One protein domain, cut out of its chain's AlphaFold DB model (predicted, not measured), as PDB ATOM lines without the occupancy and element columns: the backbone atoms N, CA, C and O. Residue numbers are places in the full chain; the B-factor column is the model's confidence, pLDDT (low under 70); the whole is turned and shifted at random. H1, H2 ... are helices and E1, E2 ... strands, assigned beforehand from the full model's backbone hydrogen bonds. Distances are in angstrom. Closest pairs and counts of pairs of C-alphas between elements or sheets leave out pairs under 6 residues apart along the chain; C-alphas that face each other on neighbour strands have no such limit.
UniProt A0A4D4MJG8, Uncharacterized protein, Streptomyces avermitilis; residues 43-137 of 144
ATOM      1  N   ARG A  43     199.718 135.868 164.109       87.25
ATOM      2  CA  ARG A  43     198.566 135.997 165.010       87.25
ATOM      3  C   ARG A  43     199.036 136.121 166.464       87.25
ATOM      4  O   ARG A  43     199.731 135.247 166.981       87.25
ATOM      5  N   ASP A  44     198.564 137.144 167.172       91.56
ATOM      6  CA  ASP A  44     198.911 137.410 168.569       91.56
ATOM      7  C   ASP A  44     197.712 137.172 169.500       91.56
ATOM      8  O   ASP A  44     196.882 138.046 169.767       91.56
ATOM      9  N   LEU A  45     197.642 135.964 170.062       91.56
ATOM     10  CA  LEU A  45     196.595 135.581 171.016       91.56
ATOM     11  C   LEU A  45     196.693 136.317 172.362       91.56
ATOM     12  O   LEU A  45     195.766 136.228 173.172       91.56
ATOM     13  N   SER A  46     197.816 136.982 172.652       92.50
ATOM     14  CA  SER A  46     198.021 137.704 173.911       92.50
ATOM     15  C   SER A  46     197.401 139.099 173.895       92.50
ATOM     16  O   SER A  46     197.051 139.624 174.957       92.50
ATOM     17  N   LYS A  47     197.209 139.673 172.705       96.50
ATOM     18  CA  LYS A  47     196.475 140.922 172.520       96.50
ATOM     19  C   LYS A  47     194.963 140.676 172.558       96.50
ATOM     20  O   LYS A  47     194.502 139.591 172.198       96.50
ATOM     21  N   PRO A  48     194.171 141.642 173.051       97.19
ATOM     22  CA  PRO A  48     192.724 141.502 173.092       97.19
ATOM     23  C   PRO A  48     192.132 141.538 171.681       97.19
ATOM     24  O   PRO A  48     192.539 142.361 170.865       97.19
ATOM     25  N   PHE A  49     191.132 140.690 171.432       97.50
ATOM     26  CA  PHE A  49     190.240 140.871 170.289       97.50
ATOM     27  C   PHE A  49     189.554 142.246 170.401       97.50
ATOM     28  O   PHE A  49     189.073 142.572 171.498       97.50
ATOM     29  N   PRO A  50     189.534 143.061 169.330       96.62
ATOM     30  CA  PRO A  50     189.244 144.486 169.457       96.62
ATOM     31  C   PRO A  50     187.746 144.815 169.508       96.62
ATOM     32  O   PRO A  50     187.376 145.841 170.078       96.62
ATOM     33  N   LEU A  51     186.874 143.961 168.959       97.00
ATOM     34  CA  LEU A  51     185.445 144.261 168.864       97.00
ATOM     35  C   LEU A  51     184.665 143.819 170.106       97.00
ATOM     36  O   LEU A  51     184.888 142.748 170.683       97.00
ATOM     37  N   VAL A  52     183.693 144.650 170.473       95.56
ATOM     38  CA  VAL A  52     182.683 144.376 171.511       95.56
ATOM     39  C   VAL A  52     181.252 144.405 170.966       95.56
ATOM     40  O   VAL A  52     180.301 144.063 171.662       95.56
ATOM     41  N   GLU A  53     181.092 144.779 169.701       95.25
ATOM     42  CA  GLU A  53     179.826 144.802 168.978       95.25
ATOM     43  C   GLU A  53     180.052 144.425 167.512       95.25
ATOM     44  O   GLU A  53     181.195 144.359 167.054       95.25
ATOM     45  N   ALA A  54     178.968 144.113 166.803       95.62
ATOM     46  CA  ALA A  54     179.040 143.796 165.384       95.62
ATOM     47  C   ALA A  54     179.574 144.993 164.590       95.62
ATOM     48  O   ALA A  54     179.185 146.130 164.848       95.62
ATOM     49  N   TRP A  55     180.412 144.719 163.596       95.44
ATOM     50  CA  TRP A  55     180.928 145.735 162.687       95.44
ATOM     51  C   TRP A  55     180.812 145.239 161.248       95.44
ATOM     52  O   TRP A  55     181.423 144.237 160.883       95.44
ATOM     53  N   MET A  56     179.988 145.927 160.458       93.94
ATOM     54  CA  MET A  56     179.778 145.669 159.032       93.94
ATOM     55  C   MET A  56     180.571 146.705 158.238       93.94
ATOM     56  O   MET A  56     180.029 147.737 157.852       93.94
ATOM     57  N   TRP A  57     181.869 146.469 158.059       92.06
ATOM     58  CA  TRP A  57     182.763 147.462 157.454       92.06
ATOM     59  C   TRP A  57     182.447 147.753 155.983       92.06
ATOM     60  O   TRP A  57     182.697 148.864 155.535       92.06
ATOM     61  N   GLU A  58     181.846 146.823 155.230       87.81
ATOM     62  CA  GLU A  58     181.394 147.128 153.860       87.81
ATOM     63  C   GLU A  58     180.220 148.116 153.810       87.81
ATOM     64  O   GLU A  58     180.042 148.831 152.823       87.81
ATOM     65  N   GLU A  59     179.417 148.170 154.873       86.50
ATOM     66  CA  GLU A  59     178.301 149.109 155.002       86.50
ATOM     67  C   GLU A  59     178.711 150.404 155.722       86.50
ATOM     68  O   GLU A  59     177.920 151.349 155.810       86.50
ATOM     69  N   ASP A  60     179.946 150.467 156.221       84.25
ATOM     70  CA  ASP A  60     180.468 151.613 156.947       84.25
ATOM     71  C   ASP A  60     180.843 152.733 155.967       84.25
ATOM     72  O   ASP A  60     181.860 152.705 155.277       84.25
ATOM     73  N   SER A  61     179.957 153.725 155.859       72.19
ATOM     74  CA  SER A  61     180.105 154.845 154.923       72.19
ATOM     75  C   SER A  61     181.149 155.889 155.337       72.19
ATOM     76  O   SER A  61     181.436 156.788 154.544       72.19
ATOM     77  N   ASP A  62     181.670 155.808 156.564       72.25
ATOM     78  CA  ASP A  62     182.697 156.709 157.097       72.25
ATOM     79  C   ASP A  62     183.758 155.897 157.858       72.25
ATOM     80  O   ASP A  62     183.857 155.993 159.086       72.25
ATOM     81  N   PRO A  63     184.532 155.050 157.148       69.50
ATOM     82  CA  PRO A  63     185.583 154.278 157.782       69.50
ATOM     83  C   PRO A  63     186.589 155.257 158.386       69.50
ATOM     84  O   PRO A  63     187.142 156.116 157.694       69.50
ATOM     85  N   SER A  64     186.817 155.148 159.696       73.25
ATOM     86  CA  SER A  64     187.855 155.928 160.371       73.25
ATOM     87  C   SER A  64     189.210 155.732 159.685       73.25
ATOM     88  O   SER A  64     189.454 154.665 159.125       73.25
ATOM     89  N   GLU A  65     190.132 156.695 159.811       72.56
ATOM     90  CA  GLU A  65     191.505 156.553 159.283       72.56
ATOM     91  C   GLU A  65     192.217 155.276 159.788       72.56
ATOM     92  O   GLU A  65     193.090 154.757 159.100       72.56
ATOM     93  N   ASP A  66     191.787 154.731 160.932       83.25
ATOM     94  CA  ASP A  66     192.333 153.520 161.558       83.25
ATOM     95  C   ASP A  66     191.561 152.223 161.206       83.25
ATOM     96  O   ASP A  66     191.792 151.181 161.823       83.25
ATOM     97  N   ALA A  67     190.617 152.248 160.253       87.12
ATOM     98  CA  ALA A  67     189.766 151.090 159.936       87.12
ATOM     99  C   ALA A  67     190.572 149.881 159.428       87.12
ATOM    100  O   ALA A  67     190.299 148.752 159.834       87.12
ATOM    101  N   ASP A  68     191.598 150.120 158.608       87.94
ATOM    102  CA  ASP A  68     192.479 149.062 158.103       87.94
ATOM    103  C   ASP A  68     193.272 148.406 159.247       87.94
ATOM    104  O   ASP A  68     193.339 147.180 159.339       87.94
ATOM    105  N   GLU A  69     193.805 149.208 160.178       90.38
ATOM    106  CA  GLU A  69     194.512 148.689 161.354       90.38
ATOM    107  C   GLU A  69     193.557 147.884 162.244       90.38
ATOM    108  O   GLU A  69     193.894 146.793 162.705       90.38
ATOM    109  N   LEU A  70     192.338 148.379 162.469       92.88
ATOM    110  CA  LEU A  70     191.332 147.660 163.244       92.88
ATOM    111  C   LEU A  70     190.958 146.324 162.586       92.88
ATOM    112  O   LEU A  70     190.834 145.318 163.289       92.88
ATOM    113  N   LEU A  71     190.820 146.290 161.259       92.12
ATOM    114  CA  LEU A  71     190.546 145.071 160.502       92.12
ATOM    115  C   LEU A  71     191.682 144.054 160.667       92.12
ATOM    116  O   LEU A  71     191.426 142.897 161.003       92.12
ATOM    117  N   GLU A  72     192.942 144.478 160.551       91.56
ATOM    118  CA  GLU A  72     194.095 143.611 160.827       91.56
ATOM    119  C   GLU A  72     194.047 143.030 162.250       91.56
ATOM    120  O   GLU A  72     194.317 141.841 162.455       91.56
ATOM    121  N   GLN A  73     193.656 143.834 163.243       94.12
ATOM    122  CA  GLN A  73     193.503 143.374 164.625       94.12
ATOM    123  C   GLN A  73     192.364 142.354 164.783       94.12
ATOM    124  O   GLN A  73     192.510 141.410 165.564       94.12
ATOM    125  N   VAL A  74     191.251 142.505 164.056       95.31
ATOM    126  CA  VAL A  74     190.120 141.557 164.064       95.31
ATOM    127  C   VAL A  74     190.566 140.165 163.624       95.31
ATOM    128  O   VAL A  74     190.224 139.178 164.279       95.31
ATOM    129  N   TYR A  75     191.372 140.069 162.565       92.31
ATOM    130  CA  TYR A  75     191.864 138.774 162.091       92.31
ATOM    131  C   TYR A  75     192.934 138.179 163.008       92.31
ATOM    132  O   TYR A  75     192.934 136.963 163.223       92.31
ATOM    133  N   ASN A  76     193.814 139.009 163.578       92.62
ATOM    134  CA  ASN A  76     195.070 138.535 164.162       92.62
ATOM    135  C   ASN A  76     195.122 138.508 165.692       92.62
ATOM    136  O   ASN A  76     195.963 137.796 166.245       92.62
ATOM    137  N   HIS A  77     194.262 139.237 166.407       95.31
ATOM    138  CA  HIS A  77     194.370 139.356 167.862       95.31
ATOM    139  C   HIS A  77     193.357 138.502 168.627       95.31
ATOM    140  O   HIS A  77     192.158 138.499 168.359       95.31
ATOM    141  N   GLY A  78     193.840 137.823 169.668       94.75
ATOM    142  CA  GLY A  78     192.993 137.324 170.752       94.75
ATOM    143  C   GLY A  78     191.966 136.247 170.388       94.75
ATOM    144  O   GLY A  78     191.099 135.964 171.219       94.75
ATOM    145  N   SER A  79     192.057 135.620 169.210       94.50
ATOM    146  CA  SER A  79     191.126 134.579 168.757       94.50
ATOM    147  C   SER A  79     191.811 133.372 168.112       94.50
ATOM    148  O   SER A  79     192.835 133.509 167.445       94.50
ATOM    149  N   ILE A  80     191.191 132.202 168.250       92.19
ATOM    150  CA  ILE A  80     191.542 130.967 167.531       92.19
ATOM    151  C   ILE A  80     190.525 130.761 166.407       92.19
ATOM    152  O   ILE A  80     189.330 130.927 166.657       92.19
ATOM    153  N   VAL A  81     190.977 130.386 165.209       92.56
ATOM    154  CA  VAL A  81     190.082 130.015 164.104       92.56
ATOM    155  C   VAL A  81     189.589 128.587 164.339       92.56
ATOM    156  O   VAL A  81     190.377 127.670 164.529       92.56
ATOM    157  N   LEU A  82     188.273 128.414 164.404       90.75
ATOM    158  CA  LEU A  82     187.611 127.125 164.589       90.75
ATOM    159  C   LEU A  82     187.403 126.399 163.259       90.75
ATOM    160  O   LEU A  82     187.352 125.177 163.246       90.75
ATOM    161  N   GLY A  83     187.262 127.145 162.167       89.38
ATOM    162  CA  GLY A  83     187.085 126.634 160.812       89.38
ATOM    163  C   GLY A  83     186.361 127.637 159.922       89.38
ATOM    164  O   GLY A  83     186.061 128.754 160.353       89.38
ATOM    165  N   THR A  84     186.025 127.204 158.710       89.62
ATOM    166  CA  THR A  84     185.330 128.010 157.702       89.62
ATOM    167  C   THR A  84     184.033 127.356 157.213       89.62
ATOM    168  O   THR A  84     183.966 126.135 157.069       89.62
ATOM    169  N   ASP A  85     183.001 128.163 156.950       86.56
ATOM    170  CA  ASP A  85     181.834 127.765 156.138       86.56
ATOM    171  C   ASP A  85     182.077 128.027 154.628       86.56
ATOM    172  O   ASP A  85     181.182 127.835 153.805       86.56
ATOM    173  N   GLY A  86     183.292 128.442 154.241       85.00
ATOM    174  CA  GLY A  86     183.641 128.879 152.887       85.00
ATOM    175  C   GLY A  86     183.297 130.350 152.639       85.00
ATOM    176  O   GLY A  86     182.790 131.035 153.519       85.00
ATOM    177  N   CYS A  87     183.587 130.870 151.441       84.44
ATOM    178  CA  CYS A  87     183.283 132.267 151.073       84.44
ATOM    179  C   CYS A  87     183.807 133.298 152.095       84.44
ATOM    180  O   CYS A  87     183.082 134.211 152.477       84.44
ATOM    181  N   ALA A  88     185.042 133.110 152.573       86.25
ATOM    182  CA  ALA A  88     185.668 133.921 153.621       86.25
ATOM    183  C   ALA A  88     184.942 133.925 154.985       86.25
ATOM    184  O   ALA A  88     185.339 134.678 155.867       86.25
ATOM    185  N   MET A  89     183.931 133.076 155.206       91.75
ATOM    186  CA  MET A  89     183.171 132.983 156.456       91.75
ATOM    187  C   MET A  89     183.892 132.118 157.487       91.75
ATOM    188  O   MET A  89     183.738 130.897 157.526       91.75
ATOM    189  N   ASN A  90     184.648 132.764 158.364       93.75
ATOM    190  CA  ASN A  90     185.487 132.100 159.343       93.75
ATOM    191  C   ASN A  90     184.931 132.240 160.757       93.75
ATOM    192  O   ASN A  90     184.571 133.324 161.220       93.75
ATOM    193  N   TRP A  91     184.897 131.125 161.478       94.94
ATOM    194  CA  TRP A  91     184.420 131.074 162.854       94.94
ATOM    195  C   TRP A  91     185.582 131.206 163.820       94.94
ATOM    196  O   TRP A  91     186.532 130.433 163.776       94.94
ATOM    197  N   HIS A  92     185.508 132.180 164.716       96.00
ATOM    198  CA  HIS A  92     186.565 132.499 165.663       96.00
ATOM    199  C   HIS A  92     186.084 132.288 167.092       96.00
ATOM    200  O   HIS A  92     185.015 132.760 167.477       96.00
ATOM    201  N   LEU A  93     186.900 131.638 167.917       95.94
ATOM    202  CA  LEU A  93     186.721 131.606 169.364       95.94
ATOM    203  C   LEU A  93     187.609 132.659 170.016       95.94
ATOM    204  O   LEU A  93     188.837 132.578 169.941       95.94
ATOM    205  N   ILE A  94     187.000 133.610 170.723       96.38
ATOM    206  CA  ILE A  94     187.751 134.659 171.416       96.38
ATOM    207  C   ILE A  94     188.359 134.100 172.702       96.38
ATOM    208  O   ILE A  94     187.653 133.624 173.599       96.38
ATOM    209  N   VAL A  95     189.680 134.196 172.826       95.75
ATOM    210  CA  VAL A  95     190.456 133.693 173.968       95.75
ATOM    211  C   VAL A  95     191.027 134.800 174.852       95.75
ATOM    212  O   VAL A  95     191.293 134.531 176.031       95.75
ATOM    213  N   THR A  96     191.124 136.029 174.337       96.31
ATOM    214  CA  THR A  96     191.633 137.209 175.053       96.31
ATOM    215  C   THR A  96     190.818 138.455 174.696       96.31
ATOM    216  O   THR A  96     190.503 138.680 173.534       96.31
ATOM    217  N   GLY A  97     190.489 139.282 175.692       96.31
ATOM    218  CA  GLY A  97     189.688 140.504 175.526       96.31
ATOM    219  C   GLY A  97     188.286 140.422 176.151       96.31
ATOM    220  O   GLY A  97     187.949 139.414 176.782       96.31
ATOM    221  N   PRO A  98     187.462 141.479 176.013       96.19
ATOM    222  CA  PRO A  98     186.167 141.589 176.694       96.19
ATOM    223  C   PRO A  98     185.160 140.502 176.297       96.19
ATOM    224  O   PRO A  98     184.371 140.060 177.127       96.19
ATOM    225  N   HIS A  99     185.223 140.018 175.052       95.94
ATOM    226  CA  HIS A  99     184.332 138.975 174.535       95.94
ATOM    227  C   HIS A  99     184.883 137.553 174.700       95.94
ATOM    228  O   HIS A  99     184.368 136.621 174.085       95.94
ATOM    229  N   ARG A 100     185.889 137.341 175.559       95.75
ATOM    230  CA  ARG A 100     186.457 136.012 175.828       95.75
ATOM    231  C   ARG A 100     185.374 134.955 176.093       95.75
ATOM    232  O   ARG A 100     184.526 135.129 176.963       95.75
ATOM    233  N   GLY A 101     185.457 133.831 175.382       92.25
ATOM    234  CA  GLY A 101     184.507 132.717 175.449       92.25
ATOM    235  C   GLY A 101     183.346 132.801 174.454       92.25
ATOM    236  O   GLY A 101     182.632 131.810 174.293       92.25
ATOM    237  N   HIS A 102     183.168 133.931 173.765       96.06
ATOM    238  CA  HIS A 102     182.215 134.048 172.665       96.06
ATOM    239  C   HIS A 102     182.804 133.516 171.360       96.06
ATOM    240  O   HIS A 102     184.015 133.573 171.135       96.06
ATOM    241  N   VAL A 103     181.909 133.022 170.509       96.50
ATOM    242  CA  VAL A 103     182.200 132.689 169.116       96.50
ATOM    243  C   VAL A 103     181.788 133.876 168.253       96.50
ATOM    244  O   VAL A 103     180.777 134.516 168.540       96.50
ATOM    245  N   TRP A 104     182.573 134.177 167.230       97.81
ATOM    246  CA  TRP A 104     182.311 135.222 166.248       97.81
ATOM    247  C   TRP A 104     182.383 134.639 164.844       97.81
ATOM    248  O   TRP A 104     183.190 133.746 164.593       97.81
ATOM    249  N   LEU A 105     181.545 135.152 163.955       96.50
ATOM    250  CA  LEU A 105     181.665 134.954 162.520       96.50
ATOM    251  C   LEU A 105     182.372 136.178 161.945       96.50
ATOM    252  O   LEU A 105     181.890 137.293 162.130       96.50
ATOM    253  N   ILE A 106     183.501 135.964 161.281       95.88
ATOM    254  CA  ILE A 106     184.268 136.991 160.576       95.88
ATOM    255  C   ILE A 106     184.249 136.621 159.094       95.88
ATOM    256  O   ILE A 106     184.713 135.542 158.734       95.88
ATOM    257  N   SER A 107     183.674 137.484 158.261       93.69
ATOM    258  CA  SER A 107     183.614 137.328 156.805       93.69
ATOM    259  C   SER A 107     184.476 138.371 156.098       93.69
ATOM    260  O   SER A 107     185.277 139.033 156.742       93.69
ATOM    261  N   ASP A 108     184.341 138.502 154.783       90.06
ATOM    262  CA  ASP A 108     184.873 139.596 153.965       90.06
ATOM    263  C   ASP A 108     184.087 140.909 154.118       90.06
ATOM    264  O   ASP A 108     184.629 141.974 153.833       90.06
ATOM    265  N   VAL A 109     182.841 140.848 154.603       92.50
ATOM    266  CA  VAL A 109     181.939 142.011 154.720       92.50
ATOM    267  C   VAL A 109     181.769 142.557 156.141       92.50
ATOM    268  O   VAL A 109     181.326 143.694 156.327       92.50
ATOM    269  N   GLY A 110     182.066 141.747 157.158       94.62
ATOM    270  CA  GLY A 110     181.841 142.131 158.544       94.62
ATOM    271  C   GLY A 110     182.214 141.070 159.575       94.62
ATOM    272  O   GLY A 110     182.549 139.927 159.263       94.62
ATOM    273  N   ALA A 111     182.101 141.455 160.843       96.94
ATOM    274  CA  ALA A 111     182.261 140.575 161.988       96.94
ATOM    275  C   ALA A 111     181.046 140.676 162.913       96.94
ATOM    276  O   ALA A 111     180.674 141.767 163.355       96.94
ATOM    277  N   VAL A 112     180.449 139.532 163.249       97.00
ATOM    278  CA  VAL A 112     179.264 139.458 164.114       97.00
ATOM    279  C   VAL A 112     179.441 138.423 165.233       97.00
ATOM    280  O   VAL A 112     179.946 137.320 164.997       97.00
ATOM    281  N   PRO A 113     179.023 138.734 166.472       97.12
ATOM    282  CA  PRO A 113     179.086 137.784 167.573       97.12
ATOM    283  C   PRO A 113     177.937 136.768 167.514       97.12
ATOM    284  O   PRO A 113     176.782 137.099 167.241       97.12
ATOM    285  N   PHE A 114     178.241 135.518 167.850       96.31
ATOM    286  CA  PHE A 114     177.275 134.428 167.897       96.31
ATOM    287  C   PHE A 114     176.607 134.312 169.275       96.31
ATOM    288  O   PHE A 114     177.271 134.191 170.313       96.31
ATOM    289  N   GLY A 115     175.275 134.288 169.281       95.50
ATOM    290  CA  GLY A 115     174.446 134.041 170.461       95.50
ATOM    291  C   GLY A 115     173.220 134.951 170.540       95.50
ATOM    292  O   GLY A 115     173.228 136.081 170.056       95.50
ATOM    293  N   ALA A 116     172.170 134.474 171.206       95.06
ATOM    294  CA  ALA A 116     170.858 135.121 171.236       95.06
ATOM    295  C   ALA A 116     170.847 136.540 171.797       95.06
ATOM    296  O   ALA A 116     170.066 137.376 171.357       95.06
ATOM    297  N   GLN A 117     171.754 136.840 172.725       94.31
ATOM    298  CA  GLN A 117     171.904 138.184 173.285       94.31
ATOM    299  C   GLN A 117     172.315 139.245 172.251       94.31
ATOM    300  O   GLN A 117     172.128 140.429 172.506       94.31
ATOM    301  N   PHE A 118     172.864 138.831 171.105       93.62
ATOM    302  CA  PHE A 118     173.323 139.731 170.047       93.62
ATOM    303  C   PHE A 118     172.297 139.924 168.925       93.62
ATOM    304  O   PHE A 118     172.505 140.757 168.054       93.62
ATOM    305  N   GLY A 119     171.191 139.173 168.938       93.69
ATOM    306  CA  GLY A 119     170.077 139.380 168.011       93.69
ATOM    307  C   GLY A 119     170.250 138.800 166.605       93.69
ATOM    308  O   GLY A 119     169.343 138.962 165.803       93.69
ATOM    309  N   PHE A 120     171.348 138.097 166.303       91.62
ATOM    310  CA  PHE A 120     171.539 137.436 164.998       91.62
ATOM    311  C   PHE A 120     170.996 136.002 164.964       91.62
ATOM    312  O   PHE A 120     170.561 135.518 163.927       91.62
ATOM    313  N   THR A 121     170.979 135.313 166.105       94.06
ATOM    314  CA  THR A 121     170.578 133.902 166.213       94.06
ATOM    315  C   THR A 121     169.698 133.662 167.433       94.06
ATOM    316  O   THR A 121     169.679 134.464 168.354       94.06
ATOM    317  N   THR A 122     168.984 132.541 167.481       94.38
ATOM    318  CA  THR A 122     168.293 132.040 168.675       94.38
ATOM    319  C   THR A 122     169.184 131.177 169.578       94.38
ATOM    320  O   THR A 122     168.738 130.728 170.635       94.38
ATOM    321  N   ALA A 123     170.435 130.927 169.181       93.44
ATOM    322  CA  ALA A 123     171.345 130.016 169.866       93.44
ATOM    323  C   ALA A 123     171.830 130.516 171.235       93.44
ATOM    324  O   ALA A 123     171.998 131.714 171.469       93.44
ATOM    325  N   GLU A 124     172.170 129.584 172.127       92.38
ATOM    326  CA  GLU A 124     172.979 129.911 173.306       92.38
ATOM    327  C   GLU A 124     174.360 130.448 172.874       92.38
ATOM    328  O   GLU A 124     174.915 129.972 171.880       92.38
ATOM    329  N   PRO A 125     174.943 131.419 173.599       90.12
ATOM    330  CA  PRO A 125     176.266 131.934 173.269       90.12
ATOM    331  C   PRO A 125     177.377 130.907 173.539       90.12
ATOM    332  O   PRO A 125     177.230 129.966 174.324       90.12
ATOM    333  N   GLY A 126     178.540 131.155 172.935       88.94
ATOM    334  CA  GLY A 126     179.766 130.387 173.157       88.94
ATOM    335  C   GLY A 126     179.830 129.061 172.396       88.94
ATOM    336  O   GLY A 126     178.901 128.661 171.698       88.94
ATOM    337  N   PHE A 127     180.961 128.366 172.539       88.06
ATOM    338  CA  PHE A 127     181.307 127.205 171.707       88.06
ATOM    339  C   PHE A 127     180.268 126.077 171.751       88.06
ATOM    340  O   PHE A 127     179.842 125.580 170.715       88.06
ATOM    341  N   ALA A 128     179.811 125.683 172.944       85.75
ATOM    342  CA  ALA A 128     178.840 124.596 173.070       85.75
ATOM    343  C   ALA A 128     177.473 124.953 172.458       85.75
ATOM    344  O   ALA A 128     176.814 124.083 171.891       85.75
ATOM    345  N   GLY A 129     177.052 126.217 172.571       88.38
ATOM    346  CA  GLY A 129     175.826 126.707 171.944       88.38
ATOM    347  C   GLY A 129     175.934 126.689 170.422       88.38
ATOM    348  O   GLY A 129     175.051 126.152 169.756       88.38
ATOM    349  N   TRP A 130     177.064 127.157 169.892       92.38
ATOM    350  CA  TRP A 130     177.387 127.114 168.465       92.38
ATOM    351  C   TRP A 130     177.384 125.685 167.899       92.38
ATOM    352  O   TRP A 130     176.656 125.413 166.944       92.38
ATOM    353  N   VAL A 131     178.067 124.732 168.550       87.62
ATOM    354  CA  VAL A 131     178.080 123.320 168.116       87.62
ATOM    355  C   VAL A 131     176.672 122.720 168.085       87.62
ATOM    356  O   VAL A 131     176.305 122.047 167.122       87.62
ATOM    357  N   ARG A 132     175.852 122.954 169.121       85.75
ATOM    358  CA  ARG A 132     174.473 122.431 169.167       85.75
ATOM    359  C   ARG A 132     173.590 123.033 168.085       85.75
ATOM    360  O   ARG A 132     172.739 122.331 167.547       85.75
ATOM    361  N   HIS A 133     173.767 124.319 167.800       90.50
ATOM    362  CA  HIS A 133     172.984 125.026 166.792       90.50
ATOM    363  C   HIS A 133     173.267 124.492 165.392       90.50
ATOM    364  O   HIS A 133     172.330 124.156 164.667       90.50
ATOM    365  N   TRP A 134     174.547 124.306 165.064       88.38
ATOM    366  CA  TRP A 134     174.950 123.664 163.816       88.38
ATOM    367  C   TRP A 134     174.477 122.211 163.736       88.38
ATOM    368  O   TRP A 134     173.898 121.809 162.733       88.38
ATOM    369  N   ALA A 135     174.618 121.428 164.811       84.75
ATOM    370  CA  ALA A 135     174.165 120.033 164.836       84.75
ATOM    371  C   ALA A 135     172.641 119.890 164.661       84.75
ATOM    372  O   ALA A 135     172.155 118.843 164.235       84.75
ATOM    373  N   ALA A 136     171.879 120.941 164.974       87.88
ATOM    374  CA  ALA A 136     170.447 121.028 164.707       87.88
ATOM    375  C   ALA A 136     170.117 121.458 163.262       87.88
ATOM    376  O   ALA A 136     168.940 121.621 162.938       87.88
ATOM    377  N   ASN A 137     171.131 121.637 162.408       86.31
ATOM    378  CA  ASN A 137     171.039 122.101 161.024       86.31
ATOM    379  C   ASN A 137     170.259 123.419 160.885       86.31
ATOM    380  O   ASN A 137     169.423 123.584 159.993       86.31
TER     381      ASN A 137
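What this domain is: This is residues 43 to 137 of the 144 residues of an uncharacterized protein of Streptomyces avermitilis (UniProt A0A4D4MJG8). A small, twisted sheet of four strands, E1 to E4, forms the middle, with a ten-residue helix at each end of the longest axis: H2 lies over one face of the sheet, while H1 only grazes the sheet. Residues 61 to 66, just before H1, stick out. The printed part has 95 residues, in the order H1, E1, E2, E3, E4, H2; the antiparallel sheet runs E1, E2, E3, E4. The class is mixed, helices and strands, with 38 residues in named elements, under half. The whole is compact, with a radius of gyration of the C-alphas of 13.0 A and spans of 41 by 30 by 25 A.

Where its parts are: E1 is residues 79 to 84, 14.1 A long from C-alpha 79 at (191.126, 134.579, 168.757). E2 is residues 90 to 94, 12.5 A; E3 103 to 106, 9.8 A; E4 111 to 113, 7.0 A. H1, residues 67 to 76, measures 14.3 A from C-alpha 67 at (189.766, 151.090, 159.936). H2, residues 126 to 135, measures 14.4 A and ends at (174.165, 120.033, 164.836).

How they stand to each other: E1 to E4 form a meander, each strand the antiparallel neighbour of the one before, with three hairpins. N 82 and O 91 are 2.7 A apart, N 92 and O 104 2.8 A, and N 105 and O 112 2.9 A, within hydrogen-bond range. H2 is on the sheet at a height of 10.7 A, along the strands, at 1 degrees to E2 on the local plane. It lies over E2 and only just over E3, with 3 C-alphas on E3; the closest C-alphas of E3 and H2, those of Val 103 and Gly 126, are 5.2 A apart. H1 only grazes the sheet, with its residues 71 to 75. H1 and H2 are apart. In both helices every O i to N i+4 pair is within hydrogen-bond range.

The domain as a whole: The C-alphas farthest apart, those of Glu 65 and Ala 136, are 41.7 A apart. The printed part has no cut. The link from E4 to H2, 12 residues, is long. Mean pLDDT of the printed part is 91.3; residue 63 is under 70.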